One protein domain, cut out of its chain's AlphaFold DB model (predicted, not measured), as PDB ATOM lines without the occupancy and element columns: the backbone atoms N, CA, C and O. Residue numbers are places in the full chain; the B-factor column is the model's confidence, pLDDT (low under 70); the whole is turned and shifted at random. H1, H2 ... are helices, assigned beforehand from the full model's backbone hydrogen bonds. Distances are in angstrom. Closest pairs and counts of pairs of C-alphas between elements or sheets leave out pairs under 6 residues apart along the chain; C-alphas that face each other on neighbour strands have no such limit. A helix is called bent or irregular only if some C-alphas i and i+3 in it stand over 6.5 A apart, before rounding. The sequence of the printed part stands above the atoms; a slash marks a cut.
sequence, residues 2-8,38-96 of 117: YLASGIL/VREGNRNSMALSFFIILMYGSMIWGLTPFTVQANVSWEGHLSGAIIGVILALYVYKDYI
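What this domain is: This is residues 2 to 8 and 38 to 96 of the 117 residues of the protein "Peptidase, S54 family" of uncultured bacterium (UniProt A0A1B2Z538). Picture an open, flat U: H2 makes one arm, residues 56 to 73 make the looped bend, and the long helix H3 makes the other arm, running back alongside H2 across an empty gap. The short helix H1 packs crosswise on H3, on the side away from H2, and the closed end of the U is the link of residues 56 to 73, which holds no named helix. You have 66 printed residues with three named helices, in the order H1, H2, H3, and no named strand, and the class is all helix. The whole is loose, with a radius of gyration of the C-alphas of 13.7 A, and its C-alphas span 43 by 28 by 14 A.

How they stand to each other: Start at the first printed residue, in H1, residues 2 to 8, and look next at H3, residues 74 to 95. H1 and H3 touch, and their closest C-alphas are those of Ser 5 and Gly 80, 5.0 A apart. Of H3, residues 76 to 83 alone touch H1. Their lines stand at a steep tilt of 64 degrees, and they run opposite ways. Now go to H2, residues 43 to 55: it is apart from H1 and apart from H3. Residues 51 to 58, of which 51 to 55 belong to H2, stand free. In the backbones of H1 and H2 every O i to N i+4 pair is within hydrogen-bond range; in H3 it is 14 of 18.

Where its parts are: Find C-alpha 2 at (307.530, 283.545, 206.302), where H1 begins; it runs from Tyr 2 to Leu 8. After the cut, find C-alpha 43 at (302.356, 257.685, 212.131); from there H2 runs 18.0 A to the C-alpha of Met 55. H3 begins at Trp 74 and runs 31.3 A to C-alpha 95 at (294.171, 271.891, 217.914). Near residue 89 you will find a kink of 28 degrees in H3. H3 is neither bent nor irregular, but only just: C-alphas 89 and 92 are 6.2 A apart.

The domain as a whole: The two C-alphas farthest apart are those of Ala 70 and Ile 96, 42.7 A. Residues 9 to 37 are not printed, and across this cut C-alphas 8 and 38 are 24.0 A apart; the link from H1 to H2 lies across it. The link from H2 to H3 is long, with 18 residues between them. Look in the B-factor column for the model's confidence: the mean pLDDT of the printed part is 88.7, and residue 57 and residues 92 to 96 are under 70.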
ATOM      1  N   TYR A   2     306.726 282.640 207.147       92.44
ATOM      2  CA  TYR A   2     307.530 283.545 206.302       92.44
ATOM      3  C   TYR A   2     308.197 284.723 207.046       92.44
ATOM      4  O   TYR A   2     309.418 284.850 207.032       92.44
ATOM      5  N   LEU A   3     307.412 285.547 207.752       95.56
ATOM      6  CA  LEU A   3     307.953 286.700 208.487       95.56
ATOM      7  C   LEU A   3     308.888 286.276 209.622       95.56
ATOM      8  O   LEU A   3     309.969 286.824 209.769       95.56
ATOM      9  N   ALA A   4     308.493 285.268 210.399       95.38
ATOM     10  CA  ALA A   4     309.283 284.794 211.530       95.38
ATOM     11  C   ALA A   4     310.624 284.188 211.083       95.38
ATOM     12  O   ALA A   4     311.645 284.456 211.709       95.38
ATOM     13  N   SER A   5     310.645 283.429 209.979       94.44
ATOM     14  CA  SER A   5     311.894 282.916 209.404       94.44
ATOM     15  C   SER A   5     312.766 284.047 208.872       94.44
ATOM     16  O   SER A   5     313.968 284.022 209.097       94.44
ATOM     17  N   GLY A   6     312.172 285.069 208.245       93.81
ATOM     18  CA  GLY A   6     312.900 286.253 207.784       93.81
ATOM     19  C   GLY A   6     313.511 287.067 208.929       93.81
ATOM     20  O   GLY A   6     314.664 287.468 208.841       93.81
ATOM     21  N   ILE A   7     312.775 287.255 210.029       95.50
ATOM     22  CA  ILE A   7     313.273 287.937 211.233       95.50
ATOM     23  C   ILE A   7     314.437 287.156 211.840       95.50
ATOM     24  O   ILE A   7     315.476 287.737 212.129       95.50
ATOM     25  N   LEU A   8     314.291 285.838 212.012       95.69
ATOM     26  CA  LEU A   8     315.367 285.013 212.556       95.69
ATOM     27  C   LEU A   8     316.601 285.030 211.644       95.69
ATOM     28  O   LEU A   8     317.712 285.207 212.133       95.69
ATOM     29  N   VAL A  38     304.600 264.200 214.682       93.38
ATOM     30  CA  VAL A  38     305.187 263.539 215.858       93.38
ATOM     31  C   VAL A  38     304.372 263.829 217.110       93.38
ATOM     32  O   VAL A  38     304.108 262.914 217.885       93.38
ATOM     33  N   ARG A  39     303.937 265.077 217.294       90.75
ATOM     34  CA  ARG A  39     303.124 265.453 218.452       90.75
ATOM     35  C   ARG A  39     301.728 264.854 218.415       90.75
ATOM     36  O   ARG A  39     301.290 264.361 219.445       90.75
ATOM     37  N   GLU A  40     301.085 264.866 217.249       88.12
ATOM     38  CA  GLU A  40     299.759 264.271 217.017       88.12
ATOM     39  C   GLU A  40     299.749 262.751 217.212       88.12
ATOM     40  O   GLU A  40     298.701 262.155 217.441       88.12
ATOM     41  N   GLY A  41     300.911 262.100 217.123       88.38
ATOM     42  CA  GLY A  41     301.002 260.641 217.133       88.38
ATOM     43  C   GLY A  41     300.534 260.002 215.819       88.38
ATOM     44  O   GLY A  41     300.402 258.779 215.739       88.38
ATOM     45  N   ASN A  42     300.325 260.800 214.767       88.81
ATOM     46  CA  ASN A  42     299.900 260.330 213.454       88.81
ATOM     47  C   ASN A  42     301.088 259.741 212.679       88.81
ATOM     48  O   ASN A  42     301.868 260.449 212.035       88.81
ATOM     49  N   ARG A  43     301.226 258.412 212.737       92.50
ATOM     50  CA  ARG A  43     302.356 257.685 212.131       92.50
ATOM     51  C   ARG A  43     302.440 257.850 210.611       92.50
ATOM     52  O   ARG A  43     303.548 257.896 210.083       92.50
ATOM     53  N   ASN A  44     301.308 257.978 209.918       94.25
ATOM     54  CA  ASN A  44     301.283 258.116 208.459       94.25
ATOM     55  C   ASN A  44     301.830 259.483 208.030       94.25
ATOM     56  O   ASN A  44     302.742 259.555 207.207       94.25
ATOM     57  N   SER A  45     301.328 260.560 208.640       91.81
ATOM     58  CA  SER A  45     301.802 261.925 208.378       91.81
ATOM     59  C   SER A  45     303.263 262.105 208.796       91.81
ATOM     60  O   SER A  45     304.039 262.754 208.091       91.81
ATOM     61  N   MET A  46     303.674 261.462 209.894       94.50
ATOM     62  CA  MET A  46     305.065 261.437 210.348       94.50
ATOM     63  C   MET A  46     305.983 260.774 209.320       94.50
ATOM     64  O   MET A  46     306.994 261.359 208.941       94.50
ATOM     65  N   ALA A  47     305.626 259.581 208.835       95.88
ATOM     66  CA  ALA A  47     306.419 258.868 207.839       95.88
ATOM     67  C   ALA A  47     306.499 259.640 206.514       95.88
ATOM     68  O   ALA A  47     307.580 259.756 205.940       95.88
ATOM     69  N   LEU A  48     305.383 260.215 206.055       95.88
ATOM     70  CA  LEU A  48     305.336 260.989 204.814       95.88
ATOM     71  C   LEU A  48     306.187 262.262 204.893       95.88
ATOM     72  O   LEU A  48     306.990 262.529 204.002       95.88
ATOM     73  N   SER A  49     306.036 263.049 205.958       94.75
ATOM     74  CA  SER A  49     306.819 264.278 206.145       94.75
ATOM     75  C   SER A  49     308.308 263.983 206.336       94.75
ATOM     76  O   SER A  49     309.147 264.671 205.755       94.75
ATOM     77  N   PHE A  50     308.649 262.917 207.063       94.81
ATOM     78  CA  PHE A  50     310.026 262.447 207.176       94.81
ATOM     79  C   PHE A  50     310.600 262.016 205.822       94.81
ATOM     80  O   PHE A  50     311.714 262.398 205.466       94.81
ATOM     81  N   PHE A  51     309.824 261.280 205.026       94.69
ATOM     82  CA  PHE A  51     310.216 260.885 203.677       94.69
ATOM     83  C   PHE A  51     310.481 262.099 202.776       94.69
ATOM     84  O   PHE A  51     311.497 262.130 202.084       94.69
ATOM     85  N   ILE A  52     309.634 263.132 202.834       93.94
ATOM     86  CA  ILE A  52     309.855 264.393 202.108       93.94
ATOM     87  C   ILE A  52     311.178 265.043 202.535       93.94
ATOM     88  O   ILE A  52     311.957 265.439 201.671       93.94
ATOM     89  N   ILE A  53     311.465 265.105 203.841       93.81
ATOM     90  CA  ILE A  53     312.721 265.665 204.373       93.81
ATOM     91  C   ILE A  53     313.951 264.930 203.816       93.81
ATOM     92  O   ILE A  53     314.954 265.567 203.479       93.81
ATOM     93  N   LEU A  54     313.880 263.602 203.683       91.06
ATOM     94  CA  LEU A  54     314.969 262.794 203.125       91.06
ATOM     95  C   LEU A  54     315.107 262.955 201.603       91.06
ATOM     96  O   LEU A  54     316.220 263.089 201.095       91.06
ATOM     97  N   MET A  55     313.992 262.951 200.871       85.06
ATOM     98  CA  MET A  55     313.986 262.957 199.402       85.06
ATOM     99  C   MET A  55     314.223 264.328 198.785       85.06
ATOM    100  O   MET A  55     314.804 264.413 197.702       85.06
ATOM    101  N   TYR A  56     313.794 265.406 199.442       80.06
ATOM    102  CA  TYR A  56     313.931 266.755 198.907       80.06
ATOM    103  C   TYR A  56     315.383 267.233 199.022       80.06
ATOM    104  O   TYR A  56     315.759 267.927 199.964       80.06
ATOM    105  N   GLY A  57     316.231 266.782 198.090       69.44
ATOM    106  CA  GLY A  57     317.646 267.152 198.000       69.44
ATOM    107  C   GLY A  57     318.458 266.852 199.263       69.44
ATOM    108  O   GLY A  57     319.512 267.452 199.444       69.44
ATOM    109  N   SER A  58     317.957 265.958 200.133       73.25
ATOM    110  CA  SER A  58     318.418 265.756 201.510       73.25
ATOM    111  C   SER A  58     318.428 267.050 202.330       73.25
ATOM    112  O   SER A  58     319.482 267.610 202.633       73.25
ATOM    113  N   MET A  59     317.242 267.503 202.746       90.56
ATOM    114  CA  MET A  59     317.068 268.762 203.483       90.56
ATOM    115  C   MET A  59     317.975 268.860 204.716       90.56
ATOM    116  O   MET A  59     318.446 269.939 205.053       90.56
ATOM    117  N   ILE A  60     318.284 267.730 205.358       91.25
ATOM    118  CA  ILE A  60     319.211 267.671 206.495       91.25
ATOM    119  C   ILE A  60     320.591 268.245 206.144       91.25
ATOM    120  O   ILE A  60     321.144 269.022 206.920       91.25
ATOM    121  N   TRP A  61     321.127 267.937 204.961       90.19
ATOM    122  CA  TRP A  61     322.410 268.483 204.512       90.19
ATOM    123  C   TRP A  61     322.306 269.972 204.169       90.19
ATOM    124  O   TRP A  61     323.272 270.712 204.316       90.19
ATOM    125  N   GLY A  62     321.135 270.464 203.772       91.69
ATOM    126  CA  GLY A  62     320.951 271.885 203.484       91.69
ATOM    127  C   GLY A  62     320.933 272.799 204.713       91.69
ATOM    128  O   GLY A  62     320.869 274.014 204.537       91.69
ATOM    129  N   LEU A  63     320.996 272.246 205.932       93.62
ATOM    130  CA  LEU A  63     321.028 272.998 207.194       93.62
ATOM    131  C   LEU A  63     322.429 273.457 207.613       93.62
ATOM    132  O   LEU A  63     322.548 274.180 208.600       93.62
ATOM    133  N   THR A  64     323.483 273.010 206.927       91.31
ATOM    134  CA  THR A  64     324.872 273.297 207.311       91.31
ATOM    135  C   THR A  64     325.646 273.919 206.150       91.31
ATOM    136  O   THR A  64     325.334 273.624 204.993       91.31
ATOM    137  N   PRO A  65     326.684 274.730 206.424       88.06
ATOM    138  CA  PRO A  65     327.478 275.367 205.373       88.06
ATOM    139  C   PRO A  65     328.332 274.380 204.563       88.06
ATOM    140  O   PRO A  65     328.758 274.700 203.460       88.06
ATOM    141  N   PHE A  66     328.609 273.184 205.091       85.69
ATOM    142  CA  PHE A  66     329.616 272.269 204.534       85.69
ATOM    143  C   PHE A  66     329.162 271.528 203.275       85.69
ATOM    144  O   PHE A  66     329.982 271.002 202.529       85.69
ATOM    145  N   THR A  67     327.853 271.451 203.068       83.50
ATOM    146  CA  THR A  67     327.216 270.593 202.062       83.50
ATOM    147  C   THR A  67     326.378 271.376 201.056       83.50
ATOM    148  O   THR A  67     325.857 270.794 200.107       83.50
ATOM    149  N   VAL A  68     326.250 272.692 201.237       82.56
ATOM    150  CA  VAL A  68     325.527 273.576 200.319       82.56
ATOM    151  C   VAL A  68     326.465 274.195 199.283       82.56
ATOM    152  O   VAL A  68     327.643 274.432 199.535       82.56
ATOM    153  N   GLN A  69     325.940 274.468 198.089       81.56
ATOM    154  CA  GLN A  69     326.683 275.183 197.049       81.56
ATOM    155  C   GLN A  69     326.886 276.651 197.452       81.56
ATOM    156  O   GLN A  69     326.063 277.210 198.172       81.56
ATOM    157  N   ALA A  70     327.918 277.306 196.911       75.50
ATOM    158  CA  ALA A  70     328.319 278.675 197.269       75.50
ATOM    159  C   ALA A  70     327.219 279.757 197.136       75.50
ATOM    160  O   ALA A  70     327.357 280.833 197.705       75.50
ATOM    161  N   ASN A  71     326.126 279.478 196.418       79.81
ATOM    162  CA  ASN A  71     325.000 280.398 196.212       79.81
ATOM    163  C   ASN A  71     323.717 279.985 196.958       79.81
ATOM    164  O   ASN A  71     322.647 280.532 196.696       79.81
ATOM    165  N   VAL A  72     323.789 278.992 197.847       85.19
ATOM    166  CA  VAL A  72     322.640 278.487 198.603       85.19
ATOM    167  C   VAL A  72     322.712 278.984 200.043       85.19
ATOM    168  O   VAL A  72     323.680 278.744 200.757       85.19
ATOM    169  N   SER A  73     321.644 279.649 200.479       90.44
ATOM    170  CA  SER A  73     321.505 280.204 201.828       90.44
ATOM    171  C   SER A  73     321.155 279.115 202.852       90.44
ATOM    172  O   SER A  73     319.976 278.838 203.100       90.44
ATOM    173  N   TRP A  74     322.168 278.495 203.460       93.06
ATOM    174  CA  TRP A  74     321.953 277.515 204.532       93.06
ATOM    175  C   TRP A  74     321.386 278.171 205.798       93.06
ATOM    176  O   TRP A  74     320.567 277.562 206.483       93.06
ATOM    177  N   GLU A  75     321.716 279.436 206.080       94.88
ATOM    178  CA  GLU A  75     321.128 280.204 207.185       94.88
ATOM    179  C   GLU A  75     319.624 280.413 206.962       94.88
ATOM    180  O   GLU A  75     318.821 280.353 207.898       94.88
ATOM    181  N   GLY A  76     319.212 280.608 205.703       95.31
ATOM    182  CA  GLY A  76     317.806 280.683 205.304       95.31
ATOM    183  C   GLY A  76     317.068 279.359 205.512       95.31
ATOM    184  O   GLY A  76     315.933 279.345 205.986       95.31
ATOM    185  N   HIS A  77     317.717 278.236 205.209       95.69
ATOM    186  CA  HIS A  77     317.172 276.905 205.486       95.69
ATOM    187  C   HIS A  77     317.048 276.640 206.989       95.69
ATOM    188  O   HIS A  77     315.994 276.203 207.455       95.69
ATOM    189  N   LEU A  78     318.099 276.951 207.751       96.00
ATOM    190  CA  LEU A  78     318.152 276.748 209.195       96.00
ATOM    191  C   LEU A  78     317.115 277.604 209.927       96.00
ATOM    192  O   LEU A  78     316.360 277.084 210.748       96.00
ATOM    193  N   SER A  79     317.032 278.896 209.608       97.25
ATOM    194  CA  SER A  79     316.021 279.795 210.181       97.25
ATOM    195  C   SER A  79     314.600 279.323 209.868       97.25
ATOM    196  O   SER A  79     313.744 279.310 210.756       97.25
ATOM    197  N   GLY A  80     314.357 278.859 208.639       97.62
ATOM    198  CA  GLY A  80     313.120 278.193 208.246       97.62
ATOM    199  C   GLY A  80     312.799 276.997 209.139       97.62
ATOM    200  O   GLY A  80     311.751 276.977 209.786       97.62
ATOM    201  N   ALA A  81     313.716 276.030 209.221       97.44
ATOM    202  CA  ALA A  81     313.552 274.816 210.016       97.44
ATOM    203  C   ALA A  81     313.273 275.123 211.497       97.44
ATOM    204  O   ALA A  81     312.305 274.602 212.050       97.44
ATOM    205  N   ILE A  82     314.047 276.022 212.118       97.88
ATOM    206  CA  ILE A  82     313.860 276.440 213.518       97.88
ATOM    207  C   ILE A  82     312.449 276.995 213.736       97.88
ATOM    208  O   ILE A  82     311.749 276.566 214.653       97.88
ATOM    209  N   ILE A  83     311.999 277.915 212.878       98.00
ATOM    210  CA  ILE A  83     310.657 278.499 212.983       98.00
ATOM    211  C   ILE A  83     309.563 277.455 212.757       98.00
ATOM    212  O   ILE A  83     308.540 277.495 213.441       98.00
ATOM    213  N   GLY A  84     309.772 276.510 211.839       97.19
ATOM    214  CA  GLY A  84     308.871 275.381 211.622       97.19
ATOM    215  C   GLY A  84     308.682 274.539 212.883       97.19
ATOM    216  O   GLY A  84     307.549 274.325 213.316       97.19
ATOM    217  N   VAL A  85     309.789 274.133 213.516       97.12
ATOM    218  CA  VAL A  85     309.773 273.376 214.778       97.12
ATOM    219  C   VAL A  85     309.077 274.173 215.876       97.12
ATOM    220  O   VAL A  85     308.138 273.671 216.489       97.12
ATOM    221  N   ILE A  86     309.486 275.425 216.098       96.31
ATOM    222  CA  ILE A  86     308.902 276.312 217.112       96.31
ATOM    223  C   ILE A  86     307.382 276.382 216.941       96.31
ATOM    224  O   ILE A  86     306.644 276.113 217.885       96.31
ATOM    225  N   LEU A  87     306.894 276.675 215.735       94.94
ATOM    226  CA  LEU A  87     305.458 276.798 215.493       94.94
ATOM    227  C   LEU A  87     304.712 275.476 215.702       94.94
ATOM    228  O   LEU A  87     303.635 275.500 216.290       94.94
ATOM    229  N   ALA A  88     305.278 274.331 215.319       94.12
ATOM    230  CA  ALA A  88     304.675 273.028 215.614       94.12
ATOM    231  C   ALA A  88     304.589 272.762 217.130       94.12
ATOM    232  O   ALA A  88     303.635 272.155 217.625       94.12
ATOM    233  N   LEU A  89     305.562 273.262 217.899       92.19
ATOM    234  CA  LEU A  89     305.544 273.182 219.358       92.19
ATOM    235  C   LEU A  89     304.498 274.111 220.014       92.19
ATOM    236  O   LEU A  89     304.022 273.819 221.114       92.19
ATOM    237  N   TYR A  90     304.092 275.196 219.358       89.75
ATOM    238  CA  TYR A  90     303.074 276.108 219.893       89.75
ATOM    239  C   TYR A  90     301.654 275.768 219.420       89.75
ATOM    240  O   TYR A  90     300.768 275.643 220.258       89.75
ATOM    241  N   VAL A  91     301.449 275.524 218.121       83.69
ATOM    242  CA  VAL A  91     300.117 275.304 217.511       83.69
ATOM    243  C   VAL A  91     299.406 274.065 218.060       83.69
ATOM    244  O   VAL A  91     298.190 274.058 218.221       83.69
ATOM    245  N   TYR A  92     300.152 273.015 218.400       66.88
ATOM    246  CA  TYR A  92     299.557 271.769 218.890       66.88
ATOM    247  C   TYR A  92     298.778 271.927 220.208       66.88
ATOM    248  O   TYR A  92     297.921 271.101 220.508       66.88
ATOM    249  N   LYS A  93     299.050 272.974 221.004       61.78
ATOM    250  CA  LYS A  93     298.297 273.226 222.244       61.78
ATOM    251  C   LYS A  93     296.815 273.519 221.987       61.78
ATOM    252  O   LYS A  93     296.007 273.241 222.865       61.78
ATOM    253  N   ASP A  94     296.476 274.015 220.798       59.69
ATOM    254  CA  ASP A  94     295.150 274.568 220.514       59.69
ATOM    255  C   ASP A  94     294.270 273.650 219.646       59.69
ATOM    256  O   ASP A  94     293.061 273.857 219.567       59.69
ATOM    257  N   TYR A  95     294.852 272.638 218.985       55.38
ATOM    258  CA  TYR A  95     294.171 271.891 217.914       55.38
ATOM    259  C   TYR A  95     293.609 270.522 218.319       55.38
ATOM    260  O   TYR A  95     292.644 270.068 217.707       55.38
ATOM    261  N   ILE A  96     294.143 269.865 219.357       53.81
ATOM    262  CA  ILE A  96     293.531 268.628 219.867       53.81
ATOM    263  C   ILE A  96     292.468 268.997 220.899       53.81
ATOM    264  O   ILE A  96     292.700 268.980 222.106       53.81
TER     265      ILE A  96